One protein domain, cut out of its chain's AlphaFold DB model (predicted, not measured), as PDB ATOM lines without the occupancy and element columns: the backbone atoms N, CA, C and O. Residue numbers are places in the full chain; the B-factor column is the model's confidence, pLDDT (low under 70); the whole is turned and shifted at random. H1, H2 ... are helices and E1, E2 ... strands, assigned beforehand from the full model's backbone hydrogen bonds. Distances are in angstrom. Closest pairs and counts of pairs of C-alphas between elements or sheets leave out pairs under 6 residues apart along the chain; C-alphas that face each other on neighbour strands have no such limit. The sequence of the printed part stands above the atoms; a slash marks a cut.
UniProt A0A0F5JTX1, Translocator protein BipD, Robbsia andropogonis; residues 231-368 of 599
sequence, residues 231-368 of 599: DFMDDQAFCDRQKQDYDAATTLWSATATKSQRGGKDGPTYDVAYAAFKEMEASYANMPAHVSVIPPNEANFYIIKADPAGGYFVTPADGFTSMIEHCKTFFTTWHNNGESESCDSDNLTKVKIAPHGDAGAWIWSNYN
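AT A GLANCE: This is residues 231 to 368 of the 599 residues of the protein "Translocator protein BipD" of Robbsia andropogonis (UniProt A0A0F5JTX1). Four helices form a closed circuit, H1 to H2 to H3 to H4 and back to H1, with the longer H1, H2 and H3 running roughly lengthwise and the short H4 more slanted. At one end the strand hairpin of E1 and E2 continues the long axis, and the first residues of H1 extend toward that same end. The printed part has 138 residues, with four named helices and two named strands in the order H1, H2, E1, E2, H3, H4; the sheet, E1 - E2, is antiparallel, and the class is mostly helix. The whole is compact, with a radius of gyration of the C-alphas of 16.1 A, yet elongated, spanning 53 by 27 by 22 A.

IN THESE COORDINATES: H1, residues 231 to 256, begins with C-alpha 231 at (204.171, 221.904, 187.485) and is 36.8 A long from first to last C-alpha. H2, residues 270 to 285, measures 22.3 A. E1, residues 302 to 306, is 13.1 A long, and E2, residues 312 to 316, is 13.3 A long. H3, residues 318 to 337, begins with C-alpha 318 at (216.159, 198.922, 191.687) and measures 29.2 A. H4, residues 353 to 364, measures 16.1 A and ends with C-alpha 364 at (221.118, 208.524, 205.429).

HOW THE PARTS SIT: H1 and H2 are a helical hairpin and touch, closest at the C-alphas of Ala 248 and Ala 276, 4.6 A; they run opposite ways at a shallow tilt of 34.9 degrees, only just short of steep. H2 touches H3, closest at the C-alphas of Glu 281 and Ile 324, 6.6 A, opposite ways at a shallow tilt of 29 degrees. H3 touches residues 354 to 359 of H4, closest at the C-alphas of His 326 and Pro 355, 5.3 A, opposite ways at a steep tilt of 47 degrees. H4 touches residues 246 to 256 of H1, closest at the C-alphas of Ala 249 and Ala 359, 5.2 A, opposite ways at a steep tilt of 42 degrees. H1 and H3 are near each other, while H2 and H4 are apart. E1 and E2 are a hairpin, antiparallel at 157 degrees; N 303 and O 315, 2.8 A, and N 313 and O 305, 2.7 A, are within hydrogen-bond range. Residues 290 to 291 pair antiparallel with residues 312 to 313 of E2. In H1, H2, H3 and H4 every O i to N i+4 pair is within hydrogen-bond range.

THE WHOLE: The two C-alphas farthest apart are those of Ala 309 and Asp 346, 53.2 A. The printed part has no cut. The links H1 to H2, H2 to E1 and H3 to H4 are long; E1 to E2 and E2 to H3 are tight. The mean pLDDT of the printed part is 79.6, and 24 residues are under 70, among them residues 292 to 300 and 365 to 368.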
ATOM      1  N   ASP A 231     202.787 222.332 187.267       65.25
ATOM      2  CA  ASP A 231     204.171 221.904 187.485       65.25
ATOM      3  C   ASP A 231     204.594 222.128 188.950       65.25
ATOM      4  O   ASP A 231     205.203 221.266 189.581       65.25
ATOM      5  N   PHE A 232     204.193 223.260 189.544       62.50
ATOM      6  CA  PHE A 232     204.405 223.524 190.969       62.50
ATOM      7  C   PHE A 232     203.611 222.585 191.888       62.50
ATOM      8  O   PHE A 232     204.144 222.135 192.903       62.50
ATOM      9  N   MET A 233     202.346 222.291 191.569       62.53
ATOM     10  CA  MET A 233     201.544 221.349 192.360       62.53
ATOM     11  C   MET A 233     202.108 219.930 192.280       62.53
ATOM     12  O   MET A 233     202.140 219.235 193.294       62.53
ATOM     13  N   ASP A 234     202.581 219.520 191.105       70.81
ATOM     14  CA  ASP A 234     203.190 218.210 190.884       70.81
ATOM     15  C   ASP A 234     204.522 218.096 191.648       70.81
ATOM     16  O   ASP A 234     204.756 217.101 192.344       70.81
ATOM     17  N   ASP A 235     205.338 219.158 191.641       69.19
ATOM     18  CA  ASP A 235     206.550 219.260 192.458       69.19
ATOM     19  C   ASP A 235     206.249 219.179 193.962       69.19
ATOM     20  O   ASP A 235     206.922 218.451 194.694       69.19
ATOM     21  N   GLN A 236     205.232 219.898 194.446       66.06
ATOM     22  CA  GLN A 236     204.845 219.884 195.860       66.06
ATOM     23  C   GLN A 236     204.283 218.519 196.282       66.06
ATOM     24  O   GLN A 236     204.662 217.996 197.329       66.06
ATOM     25  N   ALA A 237     203.448 217.894 195.449       71.56
ATOM     26  CA  ALA A 237     202.927 216.553 195.702       71.56
ATOM     27  C   ALA A 237     204.056 215.512 195.778       71.56
ATOM     28  O   ALA A 237     204.015 214.595 196.605       71.56
ATOM     29  N   PHE A 238     205.088 215.663 194.945       73.94
ATOM     30  CA  PHE A 238     206.283 214.832 195.009       73.94
ATOM     31  C   PHE A 238     207.089 215.090 196.293       73.94
ATOM     32  O   PHE A 238     207.497 214.133 196.952       73.94
ATOM     33  N   CYS A 239     207.243 216.345 196.720       70.00
ATOM     34  CA  CYS A 239     207.870 216.704 197.996       70.00
ATOM     35  C   CYS A 239     207.163 216.090 199.216       70.00
ATOM     36  O   CYS A 239     207.806 215.485 200.079       70.00
ATOM     37  N   ASP A 240     205.837 216.214 199.283       72.56
ATOM     38  CA  ASP A 240     205.043 215.664 200.383       72.56
ATOM     39  C   ASP A 240     205.137 214.139 200.416       72.56
ATOM     40  O   ASP A 240     205.237 213.537 201.491       72.56
ATOM     41  N   ARG A 241     205.189 213.506 199.237       76.25
ATOM     42  CA  ARG A 241     205.437 212.070 199.125       76.25
ATOM     43  C   ARG A 241     206.825 211.686 199.637       76.25
ATOM     44  O   ARG A 241     206.910 210.760 200.435       76.25
ATOM     45  N   GLN A 242     207.886 212.399 199.254       75.19
ATOM     46  CA  GLN A 242     209.242 212.143 199.768       75.19
ATOM     47  C   GLN A 242     209.296 212.223 201.294       75.19
ATOM     48  O   GLN A 242     209.962 211.424 201.955       75.19
ATOM     49  N   LYS A 243     208.567 213.182 201.873       75.94
ATOM     50  CA  LYS A 243     208.471 213.326 203.322       75.94
ATOM     51  C   LYS A 243     207.764 212.140 203.972       75.94
ATOM     52  O   LYS A 243     208.262 211.616 204.967       75.94
ATOM     53  N   GLN A 244     206.632 211.718 203.410       81.00
ATOM     54  CA  GLN A 244     205.903 210.535 203.870       81.00
ATOM     55  C   GLN A 244     206.777 209.279 203.787       81.00
ATOM     56  O   GLN A 244     206.872 208.541 204.764       81.00
ATOM     57  N   ASP A 245     207.484 209.085 202.673       79.94
ATOM     58  CA  ASP A 245     208.377 207.943 202.474       79.94
ATOM     59  C   ASP A 245     209.547 207.954 203.472       79.94
ATOM     60  O   ASP A 245     209.894 206.912 204.028       79.94
ATOM     61  N   TYR A 246     210.114 209.125 203.783       81.19
ATOM     62  CA  TYR A 246     211.143 209.275 204.818       81.19
ATOM     63  C   TYR A 246     210.625 208.929 206.226       81.19
ATOM     64  O   TYR A 246     211.294 208.216 206.986       81.19
ATOM     65  N   ASP A 247     209.437 209.419 206.589       84.06
ATOM     66  CA  ASP A 247     208.816 209.165 207.894       84.06
ATOM     67  C   ASP A 247     208.447 207.663 208.036       84.06
ATOM     68  O   ASP A 247     208.701 207.035 209.076       84.06
ATOM     69  N   ALA A 248     207.967 207.038 206.953       88.12
ATOM     70  CA  ALA A 248     207.719 205.601 206.866       88.12
ATOM     71  C   ALA A 248     209.017 204.777 206.960       88.12
ATOM     72  O   ALA A 248     209.108 203.852 207.775       88.12
ATOM     73  N   ALA A 249     210.063 205.146 206.212       86.25
ATOM     74  CA  ALA A 249     211.374 204.501 206.268       86.25
ATOM     75  C   ALA A 249     211.994 204.593 207.671       86.25
ATOM     76  O   ALA A 249     212.552 203.615 208.165       86.25
ATOM     77  N   THR A 250     211.831 205.721 208.367       87.56
ATOM     78  CA  THR A 250     212.268 205.900 209.763       87.56
ATOM     79  C   THR A 250     211.559 204.936 210.717       87.56
ATOM     80  O   THR A 250     212.182 204.341 211.609       87.56
ATOM     81  N   THR A 251     210.259 204.727 210.506       91.38
ATOM     82  CA  THR A 251     209.459 203.765 211.273       91.38
ATOM     83  C   THR A 251     209.919 202.328 211.010       91.38
ATOM     84  O   THR A 251     210.127 201.561 211.954       91.38
ATOM     85  N   LEU A 252     210.180 201.970 209.750       90.50
ATOM     86  CA  LEU A 252     210.672 200.645 209.358       90.50
ATOM     87  C   LEU A 252     212.098 200.370 209.826       90.50
ATOM     88  O   LEU A 252     212.403 199.276 210.308       90.50
ATOM     89  N   TRP A 253     212.974 201.370 209.758       91.25
ATOM     90  CA  TRP A 253     214.313 201.287 210.323       91.25
ATOM     91  C   TRP A 253     214.246 201.033 211.828       91.25
ATOM     92  O   TRP A 253     214.942 200.157 212.338       91.25
ATOM     93  N   SER A 254     213.344 201.719 212.536       88.56
ATOM     94  CA  SER A 254     213.122 201.504 213.969       88.56
ATOM     95  C   SER A 254     212.582 200.101 214.271       88.56
ATOM     96  O   SER A 254     213.028 199.474 215.235       88.56
ATOM     97  N   ALA A 255     211.674 199.580 213.441       89.25
ATOM     98  CA  ALA A 255     211.137 198.222 213.560       89.25
ATOM     99  C   ALA A 255     212.205 197.135 213.343       89.25
ATOM    100  O   ALA A 255     212.151 196.071 213.950       89.25
ATOM    101  N   THR A 256     213.195 197.402 212.495       88.88
ATOM    102  CA  THR A 256     214.227 196.426 212.111       88.88
ATOM    103  C   THR A 256     215.538 196.586 212.889       88.88
ATOM    104  O   THR A 256     216.345 195.653 212.952       88.88
ATOM    105  N   ALA A 257     215.741 197.733 213.540       85.94
ATOM    106  CA  ALA A 257     216.871 198.005 214.417       85.94
ATOM    107  C   ALA A 257     216.886 197.089 215.653       85.94
ATOM    108  O   ALA A 257     215.884 196.502 216.067       85.94
ATOM    109  N   THR A 258     218.042 196.970 216.295       84.94
ATOM    110  CA  THR A 258     218.133 196.420 217.647       84.94
ATOM    111  C   THR A 258     217.737 197.472 218.682       84.94
ATOM    112  O   THR A 258     217.910 198.678 218.486       84.94
ATOM    113  N   LYS A 259     217.304 197.019 219.861       84.75
ATOM    114  CA  LYS A 259     217.065 197.903 221.010       84.75
ATOM    115  C   LYS A 259     218.267 198.787 221.363       84.75
ATOM    116  O   LYS A 259     218.085 199.936 221.757       84.75
ATOM    117  N   SER A 260     219.495 198.296 221.180       84.44
ATOM    118  CA  SER A 260     220.706 199.107 221.371       84.44
ATOM    119  C   SER A 260     220.845 200.213 220.321       84.44
ATOM    120  O   SER A 260     221.152 201.345 220.683       84.44
ATOM    121  N   GLN A 261     220.556 199.924 219.050       83.75
ATOM    122  CA  GLN A 261     220.568 200.912 217.964       83.75
ATOM    123  C   GLN A 261     219.486 201.992 218.139       83.75
ATOM    124  O   GLN A 261     219.696 203.131 217.736       83.75
ATOM    125  N   ARG A 262     218.373 201.678 218.818       86.25
ATOM    126  CA  ARG A 262     217.329 202.647 219.208       86.25
ATOM    127  C   ARG A 262     217.620 203.420 220.501       86.25
ATOM    128  O   ARG A 262     216.731 204.077 221.046       86.25
ATOM    129  N   GLY A 263     218.831 203.317 221.053       85.50
ATOM    130  CA  GLY A 263     219.184 203.986 222.311       85.50
ATOM    131  C   GLY A 263     218.408 203.457 223.524       85.50
ATOM    132  O   GLY A 263     218.107 204.212 224.443       85.50
ATOM    133  N   GLY A 264     218.045 202.170 223.516       84.31
ATOM    134  CA  GLY A 264     217.337 201.499 224.609       84.31
ATOM    135  C   GLY A 264     215.811 201.589 224.551       84.31
ATOM    136  O   GLY A 264     215.152 201.004 225.409       84.31
ATOM    137  N   LYS A 265     215.242 202.279 223.553       86.38
ATOM    138  CA  LYS A 265     213.789 202.402 223.370       86.38
ATOM    139  C   LYS A 265     213.184 201.145 222.743       86.38
ATOM    140  O   LYS A 265     213.802 200.502 221.886       86.38
ATOM    141  N   ASP A 266     211.963 200.820 223.156       86.88
ATOM    142  CA  ASP A 266     211.162 199.788 222.497       86.88
ATOM    143  C   ASP A 266     210.847 200.211 221.055       86.88
ATOM    144  O   ASP A 266     210.776 201.404 220.746       86.88
ATOM    145  N   GLY A 267     210.762 199.231 220.158       86.88
ATOM    146  CA  GLY A 267     210.397 199.485 218.767       86.88
ATOM    147  C   GLY A 267     208.888 199.674 218.584       86.88
ATOM    148  O   GLY A 267     208.120 199.501 219.535       86.88
ATOM    149  N   PRO A 268     208.452 200.041 217.369       92.25
ATOM    150  CA  PRO A 268     207.035 200.144 217.037       92.25
ATOM    151  C   PRO A 268     206.329 198.783 217.134       92.25
ATOM    152  O   PRO A 268     206.955 197.726 217.020       92.25
ATOM    153  N   THR A 269     205.008 198.813 217.318       92.62
ATOM    154  CA  THR A 269     204.166 197.612 217.220       92.62
ATOM    155  C   THR A 269     204.102 197.110 215.777       92.62
ATOM    156  O   THR A 269     204.401 197.861 214.843       92.62
ATOM    157  N   TYR A 270     203.674 195.855 215.591       91.19
ATOM    158  CA  TYR A 270     203.443 195.282 214.263       91.19
ATOM    159  C   TYR A 270     202.541 196.185 213.413       91.19
ATOM    160  O   TYR A 270     202.948 196.572 212.326       91.19
ATOM    161  N   ASP A 271     201.385 196.604 213.940       92.56
ATOM    162  CA  ASP A 271     200.418 197.434 213.207       92.56
ATOM    163  C   ASP A 271     201.015 198.762 212.728       92.56
ATOM    164  O   ASP A 271     200.812 199.157 211.583       92.56
ATOM    165  N   VAL A 272     201.788 199.439 213.586       92.75
ATOM    166  CA  VAL A 272     202.429 200.720 213.249       92.75
ATOM    167  C   VAL A 272     203.495 200.522 212.173       92.75
ATOM    168  O   VAL A 272     203.549 201.277 211.203       92.75
ATOM    169  N   ALA A 273     204.335 199.495 212.315       92.75
ATOM    170  CA  ALA A 273     205.376 199.198 211.339       92.75
ATOM    171  C   ALA A 273     204.788 198.720 210.000       92.75
ATOM    172  O   ALA A 273     205.277 199.099 208.936       92.75
ATOM    173  N   TYR A 274     203.728 197.912 210.043       93.56
ATOM    174  CA  TYR A 274     203.056 197.398 208.858       93.56
ATOM    175  C   TYR A 274     202.318 198.510 208.111       93.56
ATOM    176  O   TYR A 274     202.413 198.571 206.889       93.56
ATOM    177  N   ALA A 275     201.660 199.437 208.818       93.44
ATOM    178  CA  ALA A 275     201.061 200.621 208.207       93.44
ATOM    179  C   ALA A 275     202.104 201.453 207.438       93.44
ATOM    180  O   ALA A 275     201.895 201.734 206.261       93.44
ATOM    181  N   ALA A 276     203.264 201.727 208.047       92.62
ATOM    182  CA  ALA A 276     204.370 202.419 207.377       92.62
ATOM    183  C   ALA A 276     204.875 201.664 206.131       92.62
ATOM    184  O   ALA A 276     205.163 202.263 205.096       92.62
ATOM    185  N   PHE A 277     204.937 200.327 206.182       93.69
ATOM    186  CA  PHE A 277     205.251 199.523 204.998       93.69
ATOM    187  C   PHE A 277     204.201 199.670 203.890       93.69
ATOM    188  O   PHE A 277     204.565 199.819 202.723       93.69
ATOM    189  N   LYS A 278     202.907 199.648 204.231       93.25
ATOM    190  CA  LYS A 278     201.826 199.821 203.251       93.25
ATOM    191  C   LYS A 278     201.829 201.217 202.627       93.25
ATOM    192  O   LYS A 278     201.525 201.323 201.442       93.25
ATOM    193  N   GLU A 279     202.203 202.252 203.377       89.19
ATOM    194  CA  GLU A 279     202.392 203.611 202.851       89.19
ATOM    195  C   GLU A 279     203.502 203.656 201.793       89.19
ATOM    196  O   GLU A 279     203.259 204.093 200.668       89.19
ATOM    197  N   MET A 280     204.677 203.095 202.090       85.50
ATOM    198  CA  MET A 280     205.767 202.992 201.110       85.50
ATOM    199  C   MET A 280     205.407 202.146 199.885       85.50
ATOM    200  O   MET A 280     205.780 202.484 198.763       85.50
ATOM    201  N   GLU A 281     204.696 201.031 200.072       88.06
ATOM    202  CA  GLU A 281     204.247 200.184 198.959       88.06
ATOM    203  C   GLU A 281     203.261 200.938 198.050       88.06
ATOM    204  O   GLU A 281     203.325 200.821 196.825       88.06
ATOM    205  N   ALA A 282     202.384 201.761 198.632       86.94
ATOM    206  CA  ALA A 282     201.488 202.632 197.879       86.94
ATOM    207  C   ALA A 282     202.243 203.754 197.149       86.94
ATOM    208  O   ALA A 282     201.875 204.082 196.019       86.94
ATOM    209  N   SER A 283     203.297 204.310 197.755       80.25
ATOM    210  CA  SER A 283     204.177 205.290 197.106       80.25
ATOM    211  C   SER A 283     204.880 204.698 195.888       80.25
ATOM    212  O   SER A 283     204.808 205.267 194.799       80.25
ATOM    213  N   TYR A 284     205.451 203.497 196.036       80.94
ATOM    214  CA  TYR A 284     206.077 202.746 194.946       80.94
ATOM    215  C   TYR A 284     205.118 202.513 193.766       80.94
ATOM    216  O   TYR A 284     205.519 202.614 192.608       80.94
ATOM    217  N   ALA A 285     203.843 202.222 194.049       79.31
ATOM    218  CA  ALA A 285     202.830 201.972 193.024       79.31
ATOM    219  C   ALA A 285     202.277 203.249 192.359       79.31
ATOM    220  O   ALA A 285     201.885 203.199 191.196       79.31
ATOM    221  N   ASN A 286     202.228 204.372 193.083       74.19
ATOM    222  CA  ASN A 286     201.553 205.609 192.669       74.19
ATOM    223  C   ASN A 286     202.501 206.813 192.705       74.19
ATOM    224  O   ASN A 286     202.195 207.848 193.312       74.19
ATOM    225  N   MET A 287     203.677 206.656 192.106       68.06
ATOM    226  CA  MET A 287     204.689 207.698 192.113       68.06
ATOM    227  C   MET A 287     204.359 208.806 191.095       68.06
ATOM    228  O   MET A 287     203.993 208.470 189.965       68.06
ATOM    229  N   PRO A 288     204.467 210.107 191.452       61.47
ATOM    230  CA  PRO A 288     204.307 211.196 190.492       61.47
ATOM    231  C   PRO A 288     205.261 211.006 189.314       61.47
ATOM    232  O   PRO A 288     206.445 210.730 189.504       61.47
ATOM    233  N   ALA A 289     204.731 211.116 188.098       66.31
ATOM    234  CA  ALA A 289     205.493 210.793 186.900       66.31
ATOM    235  C   ALA A 289     206.479 211.901 186.509       66.31
ATOM    236  O   ALA A 289     207.413 211.601 185.773       66.31
ATOM    237  N   HIS A 290     206.295 213.143 186.970       75.06
ATOM    238  CA  HIS A 290     206.991 214.323 186.450       75.06
ATOM    239  C   HIS A 290     207.268 215.370 187.544       75.06
ATOM    240  O   HIS A 290     206.450 215.523 188.447       75.06
ATOM    241  N   VAL A 291     208.433 216.026 187.480       72.19
ATOM    242  CA  VAL A 291     208.877 217.128 188.359       72.19
ATOM    243  C   VAL A 291     209.674 218.171 187.568       72.19
ATOM    244  O   VAL A 291     210.410 217.831 186.642       72.19
ATOM    245  N   SER A 292     209.618 219.440 187.953       65.44
ATOM    246  CA  SER A 292     210.242 220.561 187.233       65.44
ATOM    247  C   SER A 292     211.736 220.721 187.526       65.44
ATOM    248  O   SER A 292     212.478 221.263 186.703       65.44
ATOM    249  N   VAL A 293     212.211 220.255 188.690       64.62
ATOM    250  CA  VAL A 293     213.594 220.467 189.164       64.62
ATOM    251  C   VAL A 293     214.241 219.160 189.628       64.62
ATOM    252  O   VAL A 293     213.702 218.467 190.487       64.62
ATOM    253  N   ILE A 294     215.454 218.854 189.134       61.72
ATOM    254  CA  ILE A 294     216.227 217.680 189.582       61.72
ATOM    255  C   ILE A 294     216.668 217.844 191.045       61.72
ATOM    256  O   ILE A 294     217.417 218.781 191.350       61.72
ATOM    257  N   PRO A 295     216.343 216.896 191.938       55.34
ATOM    258  CA  PRO A 295     217.003 216.797 193.229       55.34
ATOM    259  C   PRO A 295     218.462 216.319 193.080       55.34
ATOM    260  O   PRO A 295     218.733 215.297 192.439       55.34
ATOM    261  N   PRO A 296     219.440 217.016 193.684       52.69
ATOM    262  CA  PRO A 296     220.799 216.510 193.764       52.69
ATOM    263  C   PRO A 296     220.827 215.368 194.794       52.69
ATOM    264  O   PRO A 296     220.697 215.632 195.987       52.69
ATOM    265  N   ASN A 297     221.027 214.126 194.325       55.12
ATOM    266  CA  ASN A 297     221.333 212.894 195.093       55.12
ATOM    267  C   ASN A 297     220.228 211.829 195.311       55.12
ATOM    268  O   ASN A 297     220.405 210.959 196.155       55.12
ATOM    269  N   GLU A 298     219.175 211.775 194.495       60.75
ATOM    270  CA  GLU A 298     218.117 210.735 194.602       60.75
ATOM    271  C   GLU A 298     218.427 209.395 193.882       60.75
ATOM    272  O   GLU A 298     217.595 208.489 193.815       60.75
ATOM    273  N   ALA A 299     219.635 209.235 193.329       57.09
ATOM    274  CA  ALA A 299     219.963 208.190 192.347       57.09
ATOM    275  C   ALA A 299     219.839 206.731 192.840       57.09
ATOM    276  O   ALA A 299     219.840 205.812 192.021       57.09
ATOM    277  N   ASN A 300     219.764 206.498 194.154       65.69
ATOM    278  CA  ASN A 300     219.678 205.146 194.718       65.69
ATOM    279  C   ASN A 300     218.243 204.604 194.773       65.69
ATOM    280  O   ASN A 300     218.049 203.389 194.700       65.69
ATOM    281  N   PHE A 301     217.249 205.487 194.892       71.38
ATOM    282  CA  PHE A 301     215.842 205.108 195.052       71.38
ATOM    283  C   PHE A 301     214.986 205.536 193.864       71.38
ATOM    284  O   PHE A 301     213.980 204.881 193.585       71.38
ATOM    285  N   TYR A 302     215.442 206.529 193.092       76.69
ATOM    286  CA  TYR A 302     214.732 207.039 191.926       76.69
ATOM    287  C   TYR A 302     215.629 207.177 190.695       76.69
ATOM    288  O   TYR A 302     216.793 207.571 190.761       76.69
ATOM    289  N   ILE A 303     215.051 206.871 189.537       75.88
ATOM    290  CA  ILE A 303     215.612 207.119 188.216       75.88
ATOM    291  C   ILE A 303     214.974 208.396 187.679       75.88
ATOM    292  O   ILE A 303     213.759 208.454 187.485       75.88
ATOM    293  N   ILE A 304     215.819 209.384 187.394       74.50
ATOM    294  CA  ILE A 304     215.418 210.696 186.889       74.50
ATOM    295  C   ILE A 304     215.825 210.805 185.418       74.50
ATOM    296  O   ILE A 304     216.983 210.554 185.069       74.50
ATOM    297  N   LYS A 305     214.889 211.177 184.541       77.12
ATOM    298  CA  LYS A 305     215.134 211.370 183.103       77.12
ATOM    299  C   LYS A 305     214.609 212.725 182.656       77.12
ATOM    300  O   LYS A 305     213.478 213.056 182.966       77.12
ATOM    301  N   ALA A 306     215.402 213.485 181.906       73.88
ATOM    302  CA  ALA A 306     214.946 214.756 181.346       73.88
ATOM    303  C   ALA A 306     213.766 214.550 180.384       73.88
ATOM    304  O   ALA A 306     213.808 213.647 179.543       73.88
ATOM    305  N   ASP A 307     212.752 215.401 180.504       73.44
ATOM    306  CA  ASP A 307     211.644 215.488 179.560       73.44
ATOM    307  C   ASP A 307     211.990 216.507 178.453       73.44
ATOM    308  O   ASP A 307     212.321 217.658 178.758       73.44
ATOM    309  N   PRO A 308     211.932 216.129 177.161       66.25
ATOM    310  CA  PRO A 308     212.091 217.064 176.048       66.25
ATOM    311  C   PRO A 308     211.126 218.260 176.068       66.25
ATOM    312  O   PRO A 308     211.446 219.286 175.467       66.25
ATOM    313  N   ALA A 309     209.966 218.139 176.723       59.31
ATOM    314  CA  ALA A 309     208.997 219.222 176.889       59.31
ATOM    315  C   ALA A 309     209.323 220.175 178.060       59.31
ATOM    316  O   ALA A 309     208.682 221.216 178.185       59.31
ATOM    317  N   GLY A 310     210.346 219.862 178.865       66.38
ATOM    318  CA  GLY A 310     210.706 220.576 180.093       66.38
ATOM    319  C   GLY A 310     210.428 219.736 181.344       66.38
ATOM    320  O   GLY A 310     209.481 218.961 181.375       66.38
ATOM    321  N   GLY A 311     211.270 219.873 182.371       73.12
ATOM    322  CA  GLY A 311     211.186 219.068 183.596       73.12
ATOM    323  C   GLY A 311     211.811 217.672 183.467       73.12
ATOM    324  O   GLY A 311     212.707 217.434 182.644       73.12
ATOM    325  N   TYR A 312     211.384 216.756 184.336       77.00
ATOM    326  CA  TYR A 312     212.013 215.459 184.561       77.00
ATOM    327  C   TYR A 312     210.994 214.382 184.921       77.00
ATOM    328  O   TYR A 312     210.233 214.526 185.870       77.00
ATOM    329  N   PHE A 313     211.055 213.244 184.234       80.06
ATOM    330  CA  PHE A 313     210.336 212.048 184.642       80.06
ATOM    331  C   PHE A 313     211.026 211.365 185.823       80.06
ATOM    332  O   PHE A 313     212.248 211.164 185.792       80.06
ATOM    333  N   VAL A 314     210.238 210.941 186.812       77.12
ATOM    334  CA  VAL A 314     210.709 210.183 187.979       77.12
ATOM    335  C   VAL A 314     210.116 208.781 187.953       77.12
ATOM    336  O   VAL A 314     208.921 208.591 187.746       77.12
ATOM    337  N   THR A 315     210.963 207.771 188.139       80.94
ATOM    338  CA  THR A 315     210.542 206.365 188.231       80.94
ATOM    339  C   THR A 315     211.289 205.653 189.359       80.94
ATOM    340  O   THR A 315     212.423 206.036 189.646       80.94
ATOM    341  N   PRO A 316     210.713 204.625 190.007       80.75
ATOM    342  CA  PRO A 316     211.417 203.871 191.043       80.75
ATOM    343  C   PRO A 316     212.691 203.200 190.507       80.75
ATOM    344  O   PRO A 316     212.689 202.625 189.418       80.75
ATOM    345  N   ALA A 317     213.774 203.250 191.282       82.12
ATOM    346  CA  ALA A 317     215.012 202.528 190.997       82.12
ATOM    347  C   ALA A 317     214.992 201.101 191.578       82.12
ATOM    348  O   ALA A 317     214.142 200.730 192.397       82.12
ATOM    349  N   ASP A 318     215.990 200.298 191.200       82.44
ATOM    350  CA  ASP A 318     216.159 198.922 191.687       82.44
ATOM    351  C   ASP A 318     216.310 198.850 193.217       82.44
ATOM    352  O   ASP A 318     215.859 197.886 193.844       82.44
ATOM    353  N   GLY A 319     216.897 199.883 193.837       80.06
ATOM    354  CA  GLY A 319     217.045 199.985 195.291       80.06
ATOM    355  C   GLY A 319     215.703 200.057 196.023       80.06
ATOM    356  O   GLY A 319     215.494 199.331 196.994       80.06
ATOM    357  N   PHE A 320     214.752 200.845 195.510       82.38
ATOM    358  CA  PHE A 320     213.403 200.932 196.079       82.38
ATOM    359  C   PHE A 320     212.654 199.602 195.893       82.38
ATOM    360  O   PHE A 320     212.096 199.050 196.843       82.38
ATOM    361  N   THR A 321     212.732 199.007 194.701       85.69
ATOM    362  CA  THR A 321     212.125 197.690 194.441       85.69
ATOM    363  C   THR A 321     212.648 196.620 195.413       85.69
ATOM    364  O   THR A 321     211.867 195.854 195.978       85.69
ATOM    365  N   SER A 322     213.959 196.604 195.665       85.75
ATOM    366  CA  SER A 322     214.596 195.661 196.598       85.75
ATOM    367  C   SER A 322     214.117 195.861 198.038       85.75
ATOM    368  O   SER A 322     213.784 194.892 198.723       85.75
ATOM    369  N   MET A 323     213.998 197.116 198.475       86.25
ATOM    370  CA  MET A 323     213.509 197.465 199.809       86.25
ATOM    371  C   MET A 323     212.081 196.966 200.058       86.25
ATOM    372  O   MET A 323     211.800 196.413 201.127       86.25
ATOM    373  N   ILE A 324     211.186 197.101 199.071       90.12
ATOM    374  CA  ILE A 324     209.809 196.591 199.158       90.12
ATOM    375  C   ILE A 324     209.802 195.070 199.359       90.12
ATOM    376  O   ILE A 324     209.120 194.572 200.257       90.12
ATOM    377  N   GLU A 325     210.591 194.322 198.587       90.75
ATOM    378  CA  GLU A 325     210.653 192.858 198.698       90.75
ATOM    379  C   GLU A 325     211.268 192.377 200.023       90.75
ATOM    380  O   GLU A 325     210.775 191.430 200.656       90.75
ATOM    381  N   HIS A 326     212.302 193.063 200.512       91.25
ATOM    382  CA  HIS A 326     212.880 192.779 201.823       91.25
ATOM    383  C   HIS A 326     211.883 193.043 202.961       91.25
ATOM    384  O   HIS A 326     211.763 192.221 203.876       91.25
ATOM    385  N   CYS A 327     211.106 194.130 202.885       89.88
ATOM    386  CA  CYS A 327     210.058 194.423 203.863       89.88
ATOM    387  C   CYS A 327     208.930 193.382 203.830       89.88
ATOM    388  O   CYS A 327     208.537 192.888 204.889       89.88
ATOM    389  N   LYS A 328     208.463 192.958 202.645       92.44
ATOM    390  CA  LYS A 328     207.464 191.876 202.513       92.44
ATOM    391  C   LYS A 328     207.908 190.600 203.222       92.44
ATOM    392  O   LYS A 328     207.134 189.993 203.967       92.44
ATOM    393  N   THR A 329     209.168 190.212 203.029       91.56
ATOM    394  CA  THR A 329     209.757 189.024 203.667       91.56
ATOM    395  C   THR A 329     209.789 189.162 205.193       91.56
ATOM    396  O   THR A 329     209.416 188.233 205.920       91.56
ATOM    397  N   PHE A 330     210.191 190.333 205.690       92.12
ATOM    398  CA  PHE A 330     210.224 190.640 207.119       92.12
ATOM    399  C   PHE A 330     208.832 190.575 207.762       92.12
ATOM    400  O   PHE A 330     208.649 189.829 208.726       92.12
ATOM    401  N   PHE A 331     207.834 191.264 207.202       92.62
ATOM    402  CA  PHE A 331     206.479 191.284 207.765       92.62
ATOM    403  C   PHE A 331     205.760 189.942 207.664       92.62
ATOM    404  O   PHE A 331     205.019 189.593 208.579       92.62
ATOM    405  N   THR A 332     206.019 189.155 206.616       91.88
ATOM    406  CA  THR A 332     205.514 187.774 206.524       91.88
ATOM    407  C   THR A 332     206.062 186.920 207.666       91.88
ATOM    408  O   THR A 332     205.329 186.162 208.298       91.88
ATOM    409  N   THR A 333     207.353 187.063 207.972       89.19
ATOM    410  CA  THR A 333     207.994 186.321 209.065       89.19
ATOM    411  C   THR A 333     207.470 186.771 210.428       89.19
ATOM    412  O   THR A 333     207.174 185.931 211.272       89.19
ATOM    413  N   TRP A 334     207.306 188.080 210.638       91.50
ATOM    414  CA  TRP A 334     206.762 188.624 211.885       91.50
ATOM    415  C   TRP A 334     205.312 188.195 212.113       91.50
ATOM    416  O   TRP A 334     204.994 187.701 213.191       91.50
ATOM    417  N   HIS A 335     204.467 188.256 211.082       90.19
ATOM    418  CA  HIS A 335     203.091 187.770 211.161       90.19
ATOM    419  C   HIS A 335     203.030 186.282 211.545       90.19
ATOM    420  O   HIS A 335     202.303 185.904 212.461       90.19
ATOM    421  N   ASN A 336     203.857 185.440 210.914       88.25
ATOM    422  CA  ASN A 336     203.898 184.000 211.191       88.25
ATOM    423  C   ASN A 336     204.374 183.654 212.611       88.25
ATOM    424  O   ASN A 336     204.005 182.601 213.130       88.25
ATOM    425  N   ASN A 337     205.174 184.518 213.240       83.81
ATOM    426  CA  ASN A 337     205.608 184.347 214.628       83.81
ATOM    427  C   ASN A 337     204.587 184.899 215.645       83.81
ATOM    428  O   ASN A 337     204.705 184.636 216.838       83.81
ATOM    429  N   GLY A 338     203.557 185.608 215.176       83.06
ATOM    430  CA  GLY A 338     202.522 186.241 215.986       83.06
ATOM    431  C   GLY A 338     202.746 187.745 216.122       83.06
ATOM    432  O   GLY A 338     203.774 188.197 216.612       83.06
ATOM    433  N   GLU A 339     201.744 188.537 215.745       83.06
ATOM    434  CA  GLU A 339     201.801 190.010 215.694       83.06
ATOM    435  C   GLU A 339     202.025 190.673 217.066       83.06
ATOM    436  O   GLU A 339     202.466 191.818 217.149       83.06
ATOM    437  N   SER A 340     201.759 189.945 218.158       80.12
ATOM    438  CA  SER A 340     202.074 190.372 219.525       80.12
ATOM    439  C   SER A 340     203.551 190.208 219.899       80.12
ATOM    440  O   SER A 340     203.955 190.667 220.969       80.12
ATOM    441  N   GLU A 341     204.358 189.511 219.087       78.12
ATOM    442  CA  GLU A 341     205.798 189.419 219.313       78.12
ATOM    443  C   GLU A 341     206.464 190.784 219.141       78.12
ATOM    444  O   GLU A 341     206.174 191.543 218.214       78.12
ATOM    445  N   SER A 342     207.415 191.074 220.029       81.50
ATOM    446  CA  SER A 342     208.269 192.251 219.902       81.50
ATOM    447  C   SER A 342     209.098 192.181 218.619       81.50
ATOM    448  O   SER A 342     209.630 191.127 218.270       81.50
ATOM    449  N   CYS A 343     209.318 193.337 217.992       79.31
ATOM    450  CA  CYS A 343     210.247 193.496 216.872       79.31
ATOM    451  C   CYS A 343     211.699 193.092 217.218       79.31
ATOM    452  O   CYS A 343     212.544 192.908 216.338       79.31
ATOM    453  N   ASP A 344     212.009 192.960 218.512       80.25
ATOM    454  CA  ASP A 344     213.293 192.492 219.026       80.25
ATOM    455  C   ASP A 344     213.389 190.963 219.177       80.25
ATOM    456  O   ASP A 344     214.399 190.490 219.694       80.25
ATOM    457  N   SER A 345     212.383 190.180 218.762       77.25
ATOM    458  CA  SER A 345     212.418 188.724 218.939       77.25
ATOM    459  C   SER A 345     213.575 188.072 218.164       77.25
ATOM    460  O   SER A 345     213.886 188.436 217.025       77.25
ATOM    461  N   ASP A 346     214.217 187.071 218.779       74.44
ATOM    462  CA  ASP A 346     215.364 186.360 218.189       74.44
ATOM    463  C   ASP A 346     215.007 185.689 216.846       74.44
ATOM    464  O   ASP A 346     215.864 185.511 215.971       74.44
ATOM    465  N   ASN A 347     213.725 185.377 216.639       76.31
ATOM    466  CA  ASN A 347     213.199 184.781 215.413       76.31
ATOM    467  C   ASN A 347     213.247 185.740 214.207       76.31
ATOM    468  O   ASN A 347     213.285 185.285 213.064       76.31
ATOM    469  N   LEU A 348     213.312 187.058 214.436       78.44
ATOM    470  CA  LEU A 348     213.372 188.082 213.384       78.44
ATOM    471  C   LEU A 348     214.803 188.488 213.002       78.44
ATOM    472  O   LEU A 348     215.019 189.190 212.011       78.44
ATOM    473  N   THR A 349     215.810 188.023 213.745       74.75
ATOM    474  CA  THR A 349     217.193 188.526 213.666       74.75
ATOM    475  C   THR A 349     217.850 188.363 212.293       74.75
ATOM    476  O   THR A 349     218.679 189.186 211.917       74.75
ATOM    477  N   LYS A 350     217.483 187.330 211.522       74.81
ATOM    478  CA  LYS A 350     218.052 187.081 210.182       74.81
ATOM    479  C   LYS A 350     217.355 187.865 209.072       74.81
ATOM    480  O   LYS A 350     218.012 188.269 208.119       74.81
ATOM    481  N   VAL A 351     216.046 188.072 209.193       82.56
ATOM    482  CA  VAL A 351     215.220 188.702 208.149       82.56
ATOM    483  C   VAL A 351     215.166 190.222 208.270       82.56
ATOM    484  O   VAL A 351     214.824 190.889 207.303       82.56
ATOM    485  N   LYS A 352     215.564 190.787 209.417       82.94
ATOM    486  CA  LYS A 352     215.588 192.241 209.627       82.94
ATOM    487  C   LYS A 352     216.824 192.959 209.072       82.94
ATOM    488  O   LYS A 352     216.784 194.169 208.916       82.94
ATOM    489  N   ILE A 353     217.909 192.244 208.746       81.38
ATOM    490  CA  ILE A 353     219.190 192.853 208.324       81.38
ATOM    491  C   ILE A 353     219.050 193.622 207.004       81.38
ATOM    492  O   ILE A 353     219.480 194.768 206.918       81.38
ATOM    493  N   ALA A 354     218.451 192.989 205.994       83.62
ATOM    494  CA  ALA A 354     218.263 193.591 204.677       83.62
ATOM    495  C   ALA A 354     217.343 194.831 204.714       83.62
ATOM    496  O   ALA A 354     217.812 195.903 204.338       83.62
ATOM    497  N   PRO A 355     216.111 194.771 205.267       84.62
ATOM    498  CA  PRO A 355     215.252 195.955 205.337       84.62
ATOM    499  C   PRO A 355     215.811 197.043 206.267       84.62
ATOM    500  O   PRO A 355     215.578 198.220 206.020       84.62
ATOM    501  N   HIS A 356     216.595 196.692 207.297       85.00
ATOM    502  CA  HIS A 356     217.306 197.678 208.119       85.00
ATOM    503  C   HIS A 356     218.365 198.447 207.322       85.00
ATOM    504  O   HIS A 356     218.482 199.664 207.463       85.00
ATOM    505  N   GLY A 357     219.144 197.735 206.502       84.50
ATOM    506  CA  GLY A 357     220.155 198.329 205.631       84.50
ATOM    507  C   GLY A 357     219.536 199.257 204.591       84.50
ATOM    508  O   GLY A 357     219.998 200.385 204.449       84.50
ATOM    509  N   ASP A 358     218.460 198.817 203.939       84.12
ATOM    510  CA  ASP A 358     217.793 199.587 202.885       84.12
ATOM    511  C   ASP A 358     217.068 200.819 203.438       84.12
ATOM    512  O   ASP A 358     217.292 201.931 202.960       84.12
ATOM    513  N   ALA A 359     216.278 200.658 204.509       83.19
ATOM    514  CA  ALA A 359     215.623 201.787 205.171       83.19
ATOM    515  C   ALA A 359     216.657 202.771 205.738       83.19
ATOM    516  O   ALA A 359     216.484 203.985 205.665       83.19
ATOM    517  N   GLY A 360     217.778 202.258 206.257       82.88
ATOM    518  CA  GLY A 360     218.901 203.079 206.698       82.88
ATOM    519  C   GLY A 360     219.543 203.849 205.544       82.88
ATOM    520  O   GLY A 360     219.786 205.044 205.681       82.88
ATOM    521  N   ALA A 361     219.797 203.201 204.406       80.06
ATOM    522  CA  ALA A 361     220.357 203.848 203.220       80.06
ATOM    523  C   ALA A 361     219.470 204.999 202.725       80.06
ATOM    524  O   ALA A 361     219.997 206.031 202.310       80.06
ATOM    525  N   TRP A 362     218.148 204.860 202.849       76.69
ATOM    526  CA  TRP A 362     217.202 205.936 202.572       76.69
ATOM    527  C   TRP A 362     217.341 207.086 203.571       76.69
ATOM    528  O   TRP A 362     217.605 208.220 203.174       76.69
ATOM    529  N   ILE A 363     217.257 206.816 204.875       75.81
ATOM    530  CA  ILE A 363     217.352 207.856 205.917       75.81
ATOM    531  C   ILE A 363     218.672 208.637 205.812       75.81
ATOM    532  O   ILE A 363     218.690 209.860 205.962       75.81
ATOM    533  N   TRP A 364     219.777 207.940 205.528       75.19
ATOM    534  CA  TRP A 364     221.118 208.524 205.429       75.19
ATOM    535  C   TRP A 364     221.421 209.192 204.087       75.19
ATOM    536  O   TRP A 364     222.426 209.894 203.988       75.19
ATOM    537  N   SER A 365     220.558 209.034 203.078       66.06
ATOM    538  CA  SER A 365     220.658 209.799 201.828       66.06
ATOM    539  C   SER A 365     220.275 211.284 201.982       66.06
ATOM    540  O   SER A 365     220.454 212.051 201.043       66.06
ATOM    541  N   ASN A 366     219.919 211.703 203.211       54.94
ATOM    542  CA  ASN A 366     219.457 213.029 203.631       54.94
ATOM    543  C   ASN A 366     218.183 213.458 202.898       54.94
ATOM    544  O   ASN A 366     218.225 213.806 201.724       54.94
ATOM    545  N   TYR A 367     217.073 213.556 203.638       56.00
ATOM    546  CA  TYR A 367     215.907 214.330 203.209       56.00
ATOM    547  C   TYR A 367     216.378 215.739 202.837       56.00
ATOM    548  O   TYR A 367     216.808 216.515 203.699       56.00
ATOM    549  N   ASN A 368     216.404 216.035 201.540       57.62
ATOM    550  CA  ASN A 368     217.117 217.193 201.036       57.62
ATOM    551  C   ASN A 368     216.256 218.452 201.207       57.62
ATOM    552  O   ASN A 368     215.581 218.907 200.287       57.62
TER     553      ASN A 368